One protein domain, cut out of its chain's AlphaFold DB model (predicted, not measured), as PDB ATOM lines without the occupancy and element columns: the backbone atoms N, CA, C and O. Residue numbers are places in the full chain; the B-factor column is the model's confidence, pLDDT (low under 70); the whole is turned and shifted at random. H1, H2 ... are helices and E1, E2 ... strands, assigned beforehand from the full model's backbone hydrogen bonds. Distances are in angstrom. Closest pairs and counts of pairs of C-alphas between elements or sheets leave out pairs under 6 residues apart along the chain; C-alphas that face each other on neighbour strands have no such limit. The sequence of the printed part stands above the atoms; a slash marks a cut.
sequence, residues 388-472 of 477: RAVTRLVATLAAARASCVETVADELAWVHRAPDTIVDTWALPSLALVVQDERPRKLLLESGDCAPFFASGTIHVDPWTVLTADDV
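What this domain is: This is residues 388 to 472 of the 477 residues of an uncharacterized protein of Deltaproteobacteria bacterium (UniProt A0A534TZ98). A short parallel pair of strands, E1 and E2, stands in the middle, with H2 packed on E2 and H1 meeting H2 toward one end, where a long loop also lies; toward the other end come H3 and the small hairpin of E3 and E4, followed by H4. The 85 printed residues hold, in order, H1, E1, H2, E2, H3, E3, E4 and H4, in the mixed class. The whole is compact, with a radius of gyration of the C-alphas of 12.1 A and spans of 35 by 25 by 21 A.

How they stand to each other: H1, residues 388 to 399, touches H2, residues 428 to 435, with residues 390 to 394 alone; they are about perpendicular at 84 degrees, and their closest C-alphas, Val 394 and Val 435, are 6.9 A apart. E1, residues 404 to 406, is parallel to E2, residues 443 to 445, with N 405 and O 443 at 2.8 A, within hydrogen-bond range. E1, H2 and E2 form a strand-helix-strand unit, two parallel neighbour strands with a helix between, whose crossover is right-handed. The closest C-alphas of H2 and E2, Pro 429 and Leu 444, are 5.1 A apart. The closest C-alphas of H3, residues 450 to 456, and E1 are Cys 450 and Cys 404, 5.9 A apart. E3, residues 458 to 460, and E4, residues 466 to 468, form an antiparallel hairpin, with N 467 and O 459 at 2.8 A, within hydrogen-bond range; E2 and E3 are apart. Every O i to N i+4 pair is within hydrogen-bond range in H1, H2 and H3, and H4, residues 469 to 472, is too short for one.

Where its parts are: H1 begins at C-alpha 388 (-44.219, -23.797, 6.896) and is 16.4 A long; H2 measures 10.4 A and H3 10.2 A. H4 ends at C-alpha 472 (-22.517, -32.768, 0.084).

The domain as a whole: The C-alphas farthest apart, Pro 419 and Ser 456, are 35.8 A apart. The printed part has no cut. The link from E1 to H2, residues 407 to 427, is long. The pLDDT is under 70 at residues 438, 463 and 471 to 472.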
ATOM      1  N   ARG A 388     -43.963 -24.458   8.184       95.69
ATOM      2  CA  ARG A 388     -44.219 -23.797   6.896       95.69
ATOM      3  C   ARG A 388     -42.925 -23.302   6.244       95.69
ATOM      4  O   ARG A 388     -42.708 -23.583   5.066       95.69
ATOM      5  N   ALA A 389     -42.086 -22.587   6.992       94.19
ATOM      6  CA  ALA A 389     -40.847 -22.022   6.469       94.19
ATOM      7  C   ALA A 389     -39.850 -23.117   6.049       94.19
ATOM      8  O   ALA A 389     -39.271 -23.039   4.968       94.19
ATOM      9  N   VAL A 390     -39.717 -24.190   6.838       95.56
ATOM     10  CA  VAL A 390     -38.866 -25.345   6.499       95.56
ATOM     11  C   VAL A 390     -39.389 -26.095   5.275       95.56
ATOM     12  O   VAL A 390     -38.607 -26.433   4.391       95.56
ATOM     13  N   THR A 391     -40.698 -26.333   5.164       95.94
ATOM     14  CA  THR A 391     -41.279 -26.971   3.971       95.94
ATOM     15  C   THR A 391     -41.045 -26.123   2.723       95.94
ATOM     16  O   THR A 391     -40.694 -26.661   1.673       95.94
ATOM     17  N   ARG A 392     -41.184 -24.796   2.832       95.88
ATOM     18  CA  ARG A 392     -40.884 -23.869   1.736       95.88
ATOM     19  C   ARG A 392     -39.401 -23.879   1.367       95.88
ATOM     20  O   ARG A 392     -39.093 -23.868   0.177       95.88
ATOM     21  N   LEU A 393     -38.501 -23.962   2.352       95.44
ATOM     22  CA  LEU A 393     -37.060 -24.112   2.133       95.44
ATOM     23  C   LEU A 393     -36.750 -25.386   1.345       95.44
ATOM     24  O   LEU A 393     -36.110 -25.309   0.301       95.44
ATOM     25  N   VAL A 394     -37.259 -26.535   1.798       94.88
ATOM     26  CA  VAL A 394     -37.064 -27.827   1.120       94.88
ATOM     27  C   VAL A 394     -37.593 -27.780  -0.313       94.88
ATOM     28  O   VAL A 394     -36.886 -28.185  -1.228       94.88
ATOM     29  N   ALA A 395     -38.795 -27.236  -0.529       95.00
ATOM     30  CA  ALA A 395     -39.376 -27.121  -1.866       95.00
ATOM     31  C   ALA A 395     -38.572 -26.183  -2.785       95.00
ATOM     32  O   ALA A 395     -38.396 -26.487  -3.963       95.00
ATOM     33  N   THR A 396     -38.067 -25.066  -2.250       94.94
ATOM     34  CA  THR A 396     -37.232 -24.111  -3.001       94.94
ATOM     35  C   THR A 396     -35.923 -24.769  -3.423       94.94
ATOM     36  O   THR A 396     -35.569 -24.731  -4.597       94.94
ATOM     37  N   LEU A 397     -35.245 -25.448  -2.492       93.50
ATOM     38  CA  LEU A 397     -34.014 -26.175  -2.793       93.50
ATOM     39  C   LEU A 397     -34.279 -27.292  -3.802       93.50
ATOM     40  O   LEU A 397     -33.573 -27.370  -4.797       93.50
ATOM     41  N   ALA A 398     -35.324 -28.103  -3.630       92.31
ATOM     42  CA  ALA A 398     -35.672 -29.158  -4.584       92.31
ATOM     43  C   ALA A 398     -35.898 -28.611  -6.010       92.31
ATOM     44  O   ALA A 398     -35.419 -29.207  -6.976       92.31
ATOM     45  N   ALA A 399     -36.532 -27.440  -6.145       92.56
ATOM     46  CA  ALA A 399     -36.791 -26.786  -7.431       92.56
ATOM     47  C   ALA A 399     -35.565 -26.088  -8.057       92.56
ATOM     48  O   ALA A 399     -35.519 -25.938  -9.280       92.56
ATOM     49  N   ALA A 400     -34.580 -25.677  -7.251       91.06
ATOM     50  CA  ALA A 400     -33.384 -24.988  -7.735       91.06
ATOM     51  C   ALA A 400     -32.602 -25.851  -8.737       91.06
ATOM     52  O   ALA A 400     -32.439 -27.056  -8.552       91.06
ATOM     53  N   ARG A 401     -32.081 -25.269  -9.817       87.44
ATOM     54  CA  ARG A 401     -31.332 -26.051 -10.824       87.44
ATOM     55  C   ARG A 401     -29.879 -26.308 -10.430       87.44
ATOM     56  O   ARG A 401     -29.303 -27.305 -10.855       87.44
ATOM     57  N   ALA A 402     -29.290 -25.405  -9.653       87.69
ATOM     58  CA  ALA A 402     -27.901 -25.492  -9.232       87.69
ATOM     59  C   ALA A 402     -27.729 -26.440  -8.034       87.69
ATOM     60  O   ALA A 402     -28.616 -26.568  -7.190       87.69
ATOM     61  N   SER A 403     -26.564 -27.086  -7.946       86.50
ATOM     62  CA  SER A 403     -26.154 -27.870  -6.771       86.50
ATOM     63  C   SER A 403     -25.749 -26.992  -5.581       86.50
ATOM     64  O   SER A 403     -25.761 -27.466  -4.449       86.50
ATOM     65  N   CYS A 404     -25.435 -25.718  -5.831       90.12
ATOM     66  CA  CYS A 404     -25.169 -24.696  -4.827       90.12
ATOM     67  C   CYS A 404     -26.048 -23.471  -5.095       90.12
ATOM     68  O   CYS A 404     -26.066 -22.954  -6.213       90.12
ATOM     69  N   VAL A 405     -26.787 -23.040  -4.078       92.50
ATOM     70  CA  VAL A 405     -27.677 -21.879  -4.095       92.50
ATOM     71  C   VAL A 405     -27.164 -20.881  -3.063       92.50
ATOM     72  O   VAL A 405     -26.812 -21.265  -1.951       92.50
ATOM     73  N   GLU A 406     -27.125 -19.601  -3.412       91.88
ATOM     74  CA  GLU A 406     -26.744 -18.541  -2.474       91.88
ATOM     75  C   GLU A 406     -27.980 -17.962  -1.778       91.88
ATOM     76  O   GLU A 406     -29.042 -17.838  -2.392       91.88
ATOM     77  N   THR A 407     -27.855 -17.558  -0.513       89.00
ATOM     78  CA  THR A 407     -28.959 -16.974   0.277       89.00
ATOM     79  C   THR A 407     -29.568 -15.720  -0.350       89.00
ATOM     80  O   THR A 407     -30.750 -15.455  -0.154       89.00
ATOM     81  N   VAL A 408     -28.786 -14.983  -1.142       88.62
ATOM     82  CA  VAL A 408     -29.218 -13.762  -1.846       88.62
ATOM     83  C   VAL A 408     -29.918 -14.026  -3.181       88.62
ATOM     84  O   VAL A 408     -30.340 -13.077  -3.839       88.62
ATOM     85  N   ALA A 409     -30.034 -15.286  -3.611       89.19
ATOM     86  CA  ALA A 409     -30.716 -15.620  -4.854       89.19
ATOM     87  C   ALA A 409     -32.196 -15.204  -4.806       89.19
ATOM     88  O   ALA A 409     -32.865 -15.348  -3.780       89.19
ATOM     89  N   ASP A 410     -32.744 -14.766  -5.944       89.94
ATOM     90  CA  ASP A 410     -34.152 -14.346  -6.052       89.94
ATOM     91  C   ASP A 410     -35.130 -15.436  -5.580       89.94
ATOM     92  O   ASP A 410     -36.164 -15.145  -4.972       89.94
ATOM     93  N   GLU A 411     -34.773 -16.706  -5.798       90.56
ATOM     94  CA  GLU A 411     -35.529 -17.883  -5.353       90.56
ATOM     95  C   GLU A 411     -35.676 -17.957  -3.820       90.56
ATOM     96  O   GLU A 411     -36.643 -18.537  -3.322       90.56
ATOM     97  N   LEU A 412     -34.763 -17.332  -3.066       91.50
ATOM     98  CA  LEU A 412     -34.720 -17.297  -1.602       91.50
ATOM     99  C   LEU A 412     -35.054 -15.929  -1.000       91.50
ATOM    100  O   LEU A 412     -35.142 -15.816   0.220       91.50
ATOM    101  N   ALA A 413     -35.387 -14.919  -1.809       89.56
ATOM    102  CA  ALA A 413     -35.766 -13.587  -1.320       89.56
ATOM    103  C   ALA A 413     -36.961 -13.594  -0.338       89.56
ATOM    104  O   ALA A 413     -37.202 -12.621   0.382       89.56
ATOM    105  N   TRP A 414     -37.740 -14.680  -0.307       91.38
ATOM    106  CA  TRP A 414     -38.817 -14.879   0.658       91.38
ATOM    107  C   TRP A 414     -38.335 -15.153   2.082       91.38
ATOM    108  O   TRP A 414     -39.081 -14.850   3.009       91.38
ATOM    109  N   VAL A 415     -37.122 -15.686   2.265       88.69
ATOM    110  CA  VAL A 415     -36.529 -15.957   3.582       88.69
ATOM    111  C   VAL A 415     -36.429 -14.664   4.388       88.69
ATOM    112  O   VAL A 415     -36.691 -14.672   5.579       88.69
ATOM    113  N   HIS A 416     -36.201 -13.527   3.734       87.25
ATOM    114  CA  HIS A 416     -36.119 -12.216   4.381       87.25
ATOM    115  C   HIS A 416     -37.480 -11.529   4.598       87.25
ATOM    116  O   HIS A 416     -37.534 -10.362   4.994       87.25
ATOM    117  N   ARG A 417     -38.610 -12.207   4.331       86.88
ATOM    118  CA  ARG A 417     -39.958 -11.633   4.486       86.88
ATOM    119  C   ARG A 417     -40.778 -12.375   5.533       86.88
ATOM    120  O   ARG A 417     -40.846 -13.600   5.548       86.88
ATOM    121  N   ALA A 418     -41.474 -11.616   6.375       83.12
ATOM    122  CA  ALA A 418     -42.418 -12.185   7.328       83.12
ATOM    123  C   ALA A 418     -43.521 -12.984   6.600       83.12
ATOM    124  O   ALA A 418     -43.996 -12.553   5.543       83.12
ATOM    125  N   PRO A 419     -43.959 -14.128   7.152       85.50
ATOM    126  CA  PRO A 419     -43.552 -14.717   8.435       85.50
ATOM    127  C   PRO A 419     -42.344 -15.672   8.342       85.50
ATOM    128  O   PRO A 419     -41.988 -16.316   9.328       85.50
ATOM    129  N   ASP A 420     -41.744 -15.811   7.160       88.12
ATOM    130  CA  ASP A 420     -40.741 -16.834   6.870       88.12
ATOM    131  C   ASP A 420     -39.314 -16.436   7.319       88.12
ATOM    132  O   ASP A 420     -38.423 -17.281   7.347       88.12
ATOM    133  N   THR A 421     -39.122 -15.206   7.811       85.81
ATOM    134  CA  THR A 421     -37.889 -14.695   8.462       85.81
ATOM    135  C   THR A 421     -37.407 -15.510   9.660       85.81
ATOM    136  O   THR A 421     -36.312 -15.306  10.165       85.81
ATOM    137  N   ILE A 422     -38.201 -16.475  10.112       85.38
ATOM    138  CA  ILE A 422     -37.835 -17.437  11.147       85.38
ATOM    139  C   ILE A 422     -36.693 -18.377  10.729       85.38
ATOM    140  O   ILE A 422     -35.965 -18.858  11.590       85.38
ATOM    141  N   VAL A 423     -36.526 -18.680   9.438       85.06
ATOM    142  CA  VAL A 423     -35.386 -19.498   8.975       85.06
ATOM    143  C   VAL A 423     -34.163 -18.648   8.631       85.06
ATOM    144  O   VAL A 423     -33.075 -19.201   8.495       85.06
ATOM    145  N   ASP A 424     -34.321 -17.322   8.563       82.56
ATOM    146  CA  ASP A 424     -33.262 -16.348   8.287       82.56
ATOM    147  C   ASP A 424     -32.340 -16.178   9.501       82.56
ATOM    148  O   ASP A 424     -32.502 -15.299  10.350       82.56
ATOM    149  N   THR A 425     -31.418 -17.122   9.654       81.56
ATOM    150  CA  THR A 425     -30.483 -17.177  10.776       81.56
ATOM    151  C   THR A 425     -29.125 -17.666  10.297       81.56
ATOM    152  O   THR A 425     -29.029 -18.340   9.274       81.56
ATOM    153  N   TRP A 426     -28.085 -17.424  11.096       84.31
ATOM    154  CA  TRP A 426     -26.723 -17.891  10.816       84.31
ATOM    155  C   TRP A 426     -26.622 -19.412  10.572       84.31
ATOM    156  O   TRP A 426     -25.703 -19.878   9.917       84.31
ATOM    157  N   ALA A 427     -27.570 -20.202  11.088       87.12
ATOM    158  CA  ALA A 427     -27.587 -21.657  10.944       87.12
ATOM    159  C   ALA A 427     -28.409 -22.148   9.736       87.12
ATOM    160  O   ALA A 427     -28.696 -23.345   9.639       87.12
ATOM    161  N   LEU A 428     -28.837 -21.248   8.842       91.25
ATOM    162  CA  LEU A 428     -29.614 -21.589   7.649       91.25
ATOM    163  C   LEU A 428     -28.889 -22.591   6.724       91.25
ATOM    164  O   LEU A 428     -29.541 -23.564   6.335       91.25
ATOM    165  N   PRO A 429     -27.574 -22.468   6.444       91.00
ATOM    166  CA  PRO A 429     -26.824 -23.490   5.705       91.00
ATOM    167  C   PRO A 429     -26.909 -24.882   6.350       91.00
ATOM    168  O   PRO A 429     -27.273 -25.870   5.707       91.00
ATOM    169  N   SER A 430     -26.671 -24.956   7.664       91.19
ATOM    170  CA  SER A 430     -26.768 -26.204   8.427       91.19
ATOM    171  C   SER A 430     -28.182 -26.777   8.421       91.19
ATOM    172  O   SER A 430     -28.376 -27.987   8.288       91.19
ATOM    173  N   LEU A 431     -29.191 -25.910   8.544       93.31
ATOM    174  CA  LEU A 431     -30.591 -26.302   8.473       93.31
ATOM    175  C   LEU A 431     -30.912 -26.912   7.114       93.31
ATOM    176  O   LEU A 431     -31.459 -28.011   7.090       93.31
ATOM    177  N   ALA A 432     -30.544 -26.242   6.018       92.94
ATOM    178  CA  ALA A 432     -30.776 -26.710   4.656       92.94
ATOM    179  C   ALA A 432     -30.254 -28.137   4.458       92.94
ATOM    180  O   ALA A 432     -30.967 -28.988   3.932       92.94
ATOM    181  N   LEU A 433     -29.053 -28.444   4.948       90.25
ATOM    182  CA  LEU A 433     -28.476 -29.788   4.858       90.25
ATOM    183  C   LEU A 433     -29.205 -30.826   5.711       90.25
ATOM    184  O   LEU A 433     -29.399 -31.961   5.277       90.25
ATOM    185  N   VAL A 434     -29.621 -30.448   6.920       91.31
ATOM    186  CA  VAL A 434     -30.297 -31.357   7.854       91.31
ATOM    187  C   VAL A 434     -31.723 -31.682   7.407       91.31
ATOM    188  O   VAL A 434     -32.216 -32.769   7.710       91.31
ATOM    189  N   VAL A 435     -32.403 -30.769   6.708       92.69
ATOM    190  CA  VAL A 435     -33.810 -30.958   6.315       92.69
ATOM    191  C   VAL A 435     -34.008 -31.631   4.960       92.69
ATOM    192  O   VAL A 435     -35.122 -32.072   4.685       92.69
ATOM    193  N   GLN A 436     -32.957 -31.729   4.145       89.56
ATOM    194  CA  GLN A 436     -32.988 -32.412   2.854       89.56
ATOM    195  C   GLN A 436     -32.852 -33.930   3.031       89.56
ATOM    196  O   GLN A 436     -31.797 -34.448   3.415       89.56
ATOM    197  N   ASP A 437     -33.934 -34.639   2.712       82.38
ATOM    198  CA  ASP A 437     -33.963 -36.106   2.671       82.38
ATOM    199  C   ASP A 437     -33.477 -36.659   1.311       82.38
ATOM    200  O   ASP A 437     -33.118 -37.833   1.211       82.38
ATOM    201  N   GLU A 438     -33.425 -35.816   0.271       69.50
ATOM    202  CA  GLU A 438     -32.943 -36.172  -1.069       69.50
ATOM    203  C   GLU A 438     -31.413 -36.318  -1.129       69.50
ATOM    204  O   GLU A 438     -30.665 -35.699  -0.365       69.50
ATOM    205  N   ARG A 439     -30.946 -37.149  -2.069       70.44
ATOM    206  CA  ARG A 439     -29.533 -37.288  -2.441       70.44
ATOM    207  C   ARG A 439     -29.393 -37.136  -3.964       70.44
ATOM    208  O   ARG A 439     -30.138 -37.818  -4.668       70.44
ATOM    209  N   PRO A 440     -28.447 -36.321  -4.477       72.06
ATOM    210  CA  PRO A 440     -27.520 -35.439  -3.751       72.06
ATOM    211  C   PRO A 440     -28.232 -34.303  -3.006       72.06
ATOM    212  O   PRO A 440     -29.309 -33.872  -3.409       72.06
ATOM    213  N   ARG A 441     -27.618 -33.812  -1.923       83.12
ATOM    214  CA  ARG A 441     -28.118 -32.629  -1.216       83.12
ATOM    215  C   ARG A 441     -27.613 -31.378  -1.916       83.12
ATOM    216  O   ARG A 441     -26.480 -31.343  -2.388       83.12
ATOM    217  N   LYS A 442     -28.436 -30.335  -1.954       88.31
ATOM    218  CA  LYS A 442     -28.019 -29.028  -2.462       88.31
ATOM    219  C   LYS A 442     -27.444 -28.190  -1.337       88.31
ATOM    220  O   LYS A 442     -27.945 -28.223  -0.208       88.31
ATOM    221  N   LEU A 443     -26.408 -27.429  -1.653       89.44
ATOM    222  CA  LEU A 443     -25.852 -26.449  -0.737       89.44
ATOM    223  C   LEU A 443     -26.666 -25.177  -0.758       89.44
ATOM    224  O   LEU A 443     -27.067 -24.700  -1.817       89.44
ATOM    225  N   LEU A 444     -26.846 -24.625   0.434       92.06
ATOM    226  CA  LEU A 444     -27.267 -23.255   0.628       92.06
ATOM    227  C   LEU A 444     -26.144 -22.529   1.364       92.06
ATOM    228  O   LEU A 444     -25.882 -22.871   2.514       92.06
ATOM    229  N   LEU A 445     -25.486 -21.580   0.703       90.81
ATOM    230  CA  LEU A 445     -24.340 -20.836   1.240       90.81
ATOM    231  C   LEU A 445     -24.602 -19.327   1.248       90.81
ATOM    232  O   LEU A 445     -25.573 -18.857   0.651       90.81
ATOM    233  N   GLU A 446     -23.742 -18.567   1.926       88.25
ATOM    234  CA  GLU A 446     -23.792 -17.106   1.876       88.25
ATOM    235  C   GLU A 446     -23.411 -16.579   0.480       88.25
ATOM    236  O   GLU A 446     -22.982 -17.318  -0.412       88.25
ATOM    237  N   SER A 447     -23.638 -15.285   0.248       87.19
ATOM    238  CA  SER A 447     -23.363 -14.679  -1.056       87.19
ATOM    239  C   SER A 447     -21.877 -14.747  -1.402       87.19
ATOM    240  O   SER A 447     -21.035 -14.315  -0.620       87.19
ATOM    241  N   GLY A 448     -21.569 -15.237  -2.603       87.56
ATOM    242  CA  GLY A 448     -20.205 -15.366  -3.105       87.56
ATOM    243  C   GLY A 448     -19.472 -16.639  -2.679       87.56
ATOM    244  O   GLY A 448     -18.358 -16.849  -3.154       87.56
ATOM    245  N   ASP A 449     -20.074 -17.503  -1.858       89.19
ATOM    246  CA  ASP A 449     -19.419 -18.708  -1.326       89.19
ATOM    247  C   ASP A 449     -19.517 -19.933  -2.247       89.19
ATOM    248  O   ASP A 449     -18.710 -20.863  -2.141       89.19
ATOM    249  N   CYS A 450     -20.445 -19.944  -3.210       90.25
ATOM    250  CA  CYS A 450     -20.569 -21.069  -4.138       90.25
ATOM    251  C   CYS A 450     -19.339 -21.211  -5.050       90.25
ATOM    252  O   CYS A 450     -18.875 -22.327  -5.293       90.25
ATOM    253  N   ALA A 451     -18.776 -20.106  -5.547       89.44
ATOM    254  CA  ALA A 451     -17.595 -20.151  -6.415       89.44
ATOM    255  C   ALA A 451     -16.332 -20.677  -5.691       89.44
ATOM    256  O   ALA A 451     -15.695 -21.588  -6.227       89.44
ATOM    257  N   PRO A 452     -15.983 -20.194  -4.478       87.19
ATOM    258  CA  PRO A 452     -14.942 -20.786  -3.643       87.19
ATOM    259  C   PRO A 452     -15.142 -22.280  -3.397       87.19
ATOM    260  O   PRO A 452     -14.188 -23.034  -3.569       87.19
ATOM    261  N   PHE A 453     -16.364 -22.721  -3.073       87.81
ATOM    262  CA  PHE A 453     -16.650 -24.139  -2.845       87.81
ATOM    263  C   PHE A 453     -16.331 -25.004  -4.072       87.81
ATOM    264  O   PHE A 453     -15.662 -26.029  -3.944       87.81
ATOM    265  N   PHE A 454     -16.745 -24.583  -5.272       87.88
ATOM    266  CA  PHE A 454     -16.428 -25.324  -6.499       87.88
ATOM    267  C   PHE A 454     -14.934 -25.316  -6.845       87.88
ATOM    268  O   PHE A 454     -14.465 -26.237  -7.509       87.88
ATOM    269  N   ALA A 455     -14.184 -24.303  -6.405       88.06
ATOM    270  CA  ALA A 455     -12.748 -24.210  -6.649       88.06
ATOM    271  C   ALA A 455     -11.915 -25.048  -5.662       88.06
ATOM    272  O   ALA A 455     -10.922 -25.652  -6.062       88.06
ATOM    273  N   SER A 456     -12.289 -25.068  -4.380       87.69
ATOM    274  CA  SER A 456     -11.520 -25.715  -3.307       87.69
ATOM    275  C   SER A 456     -12.020 -27.115  -2.938       87.69
ATOM    276  O   SER A 456     -11.300 -27.856  -2.270       87.69
ATOM    277  N   GLY A 457     -13.267 -27.452  -3.280       85.19
ATOM    278  CA  GLY A 457     -13.961 -28.642  -2.782       85.19
ATOM    279  C   GLY A 457     -14.272 -28.602  -1.281       85.19
ATOM    280  O   GLY A 457     -14.656 -29.627  -0.720       85.19
ATOM    281  N   THR A 458     -14.088 -27.456  -0.614       86.12
ATOM    282  CA  THR A 458     -14.332 -27.289   0.825       86.12
ATOM    283  C   THR A 458     -14.972 -25.938   1.141       86.12
ATOM    284  O   THR A 458     -14.643 -24.921   0.533       86.12
ATOM    285  N   ILE A 459     -15.890 -25.908   2.104       86.19
ATOM    286  CA  ILE A 459     -16.559 -24.676   2.537       86.19
ATOM    287  C   ILE A 459     -16.775 -24.679   4.047       86.19
ATOM    288  O   ILE A 459     -17.106 -25.702   4.644       86.19
ATOM    289  N   HIS A 460     -16.613 -23.514   4.662       80.69
ATOM    290  CA  HIS A 460     -17.056 -23.268   6.025       80.69
ATOM    291  C   HIS A 460     -18.535 -22.874   6.004       80.69
ATOM    292  O   HIS A 460     -18.868 -21.794   5.531       80.69
ATOM    293  N   VAL A 461     -19.430 -23.734   6.498       75.12
ATOM    294  CA  VAL A 461     -20.864 -23.382   6.634       75.12
ATOM    295  C   VAL A 461     -21.171 -22.595   7.903       75.12
ATOM    296  O   VAL A 461     -22.243 -22.019   8.049       75.12
ATOM    297  N   ASP A 462     -20.220 -22.595   8.825       73.62
ATOM    298  CA  ASP A 462     -20.099 -21.690   9.954       73.62
ATOM    299  C   ASP A 462     -18.594 -21.628  10.332       73.62
ATOM    300  O   ASP A 462     -17.784 -22.356   9.740       73.62
ATOM    301  N   PRO A 463     -18.160 -20.781  11.285       67.94
ATOM    302  CA  PRO A 463     -16.731 -20.560  11.547       67.94
ATOM    303  C   PRO A 463     -15.925 -21.795  11.997       67.94
ATOM    304  O   PRO A 463     -14.723 -21.684  12.238       67.94
ATOM    305  N   TRP A 464     -16.552 -22.961  12.164       71.06
ATOM    306  CA  TRP A 464     -15.930 -24.160  12.729       71.06
ATOM    307  C   TRP A 464     -16.345 -25.474  12.051       71.06
ATOM    308  O   TRP A 464     -15.663 -26.475  12.258       71.06
ATOM    309  N   THR A 465     -17.418 -25.509  11.261       75.44
ATOM    310  CA  THR A 465     -17.846 -26.686  10.501       75.44
ATOM    311  C   THR A 465     -17.383 -26.535   9.054       75.44
ATOM    312  O   THR A 465     -17.871 -25.686   8.308       75.44
ATOM    313  N   VAL A 466     -16.427 -27.383   8.673       82.56
ATOM    314  CA  VAL A 466     -15.951 -27.524   7.294       82.56
ATOM    315  C   VAL A 466     -16.722 -28.657   6.641       82.56
ATOM    316  O   VAL A 466     -16.733 -29.769   7.164       82.56
ATOM    317  N   LEU A 467     -17.342 -28.371   5.506       81.81
ATOM    318  CA  LEU A 467     -17.873 -29.385   4.610       81.81
ATOM    319  C   LEU A 467     -16.886 -29.619   3.481       81.81
ATOM    320  O   LEU A 467     -16.317 -28.670   2.939       81.81
ATOM    321  N   THR A 468     -16.719 -30.879   3.118       81.81
ATOM    322  CA  THR A 468     -15.993 -31.314   1.929       81.81
ATOM    323  C   THR A 468     -16.976 -31.678   0.818       81.81
ATOM    324  O   THR A 468     -18.172 -31.846   1.060       81.81
ATOM    325  N   ALA A 469     -16.488 -31.801  -0.417       74.25
ATOM    326  CA  ALA A 469     -17.303 -32.240  -1.547       74.25
ATOM    327  C   ALA A 469     -18.020 -33.576  -1.263       74.25
ATOM    328  O   ALA A 469     -19.199 -33.707  -1.598       74.25
ATOM    329  N   ASP A 470     -17.354 -34.496  -0.559       71.75
ATOM    330  CA  ASP A 470     -17.874 -35.821  -0.197       71.75
ATOM    331  C   ASP A 470     -19.040 -35.760   0.811       71.75
ATOM    332  O   ASP A 470     -19.893 -36.649   0.840       71.75
ATOM    333  N   ASP A 471     -19.125 -34.693   1.616       69.69
ATOM    334  CA  ASP A 471     -20.198 -34.504   2.605       69.69
ATOM    335  C   ASP A 471     -21.525 -34.046   1.969       69.69
ATOM    336  O   ASP A 471     -22.593 -34.100   2.593       69.69
ATOM    337  N   VAL A 472     -21.462 -33.559   0.729       64.75
ATOM    338  CA  VAL A 472     -22.517 -32.768   0.084       64.75
ATOM    339  C   VAL A 472     -23.018 -33.435  -1.194       64.75
ATOM    340  O   VAL A 472     -24.226 -33.510  -1.446       64.75
TER     341      VAL A 472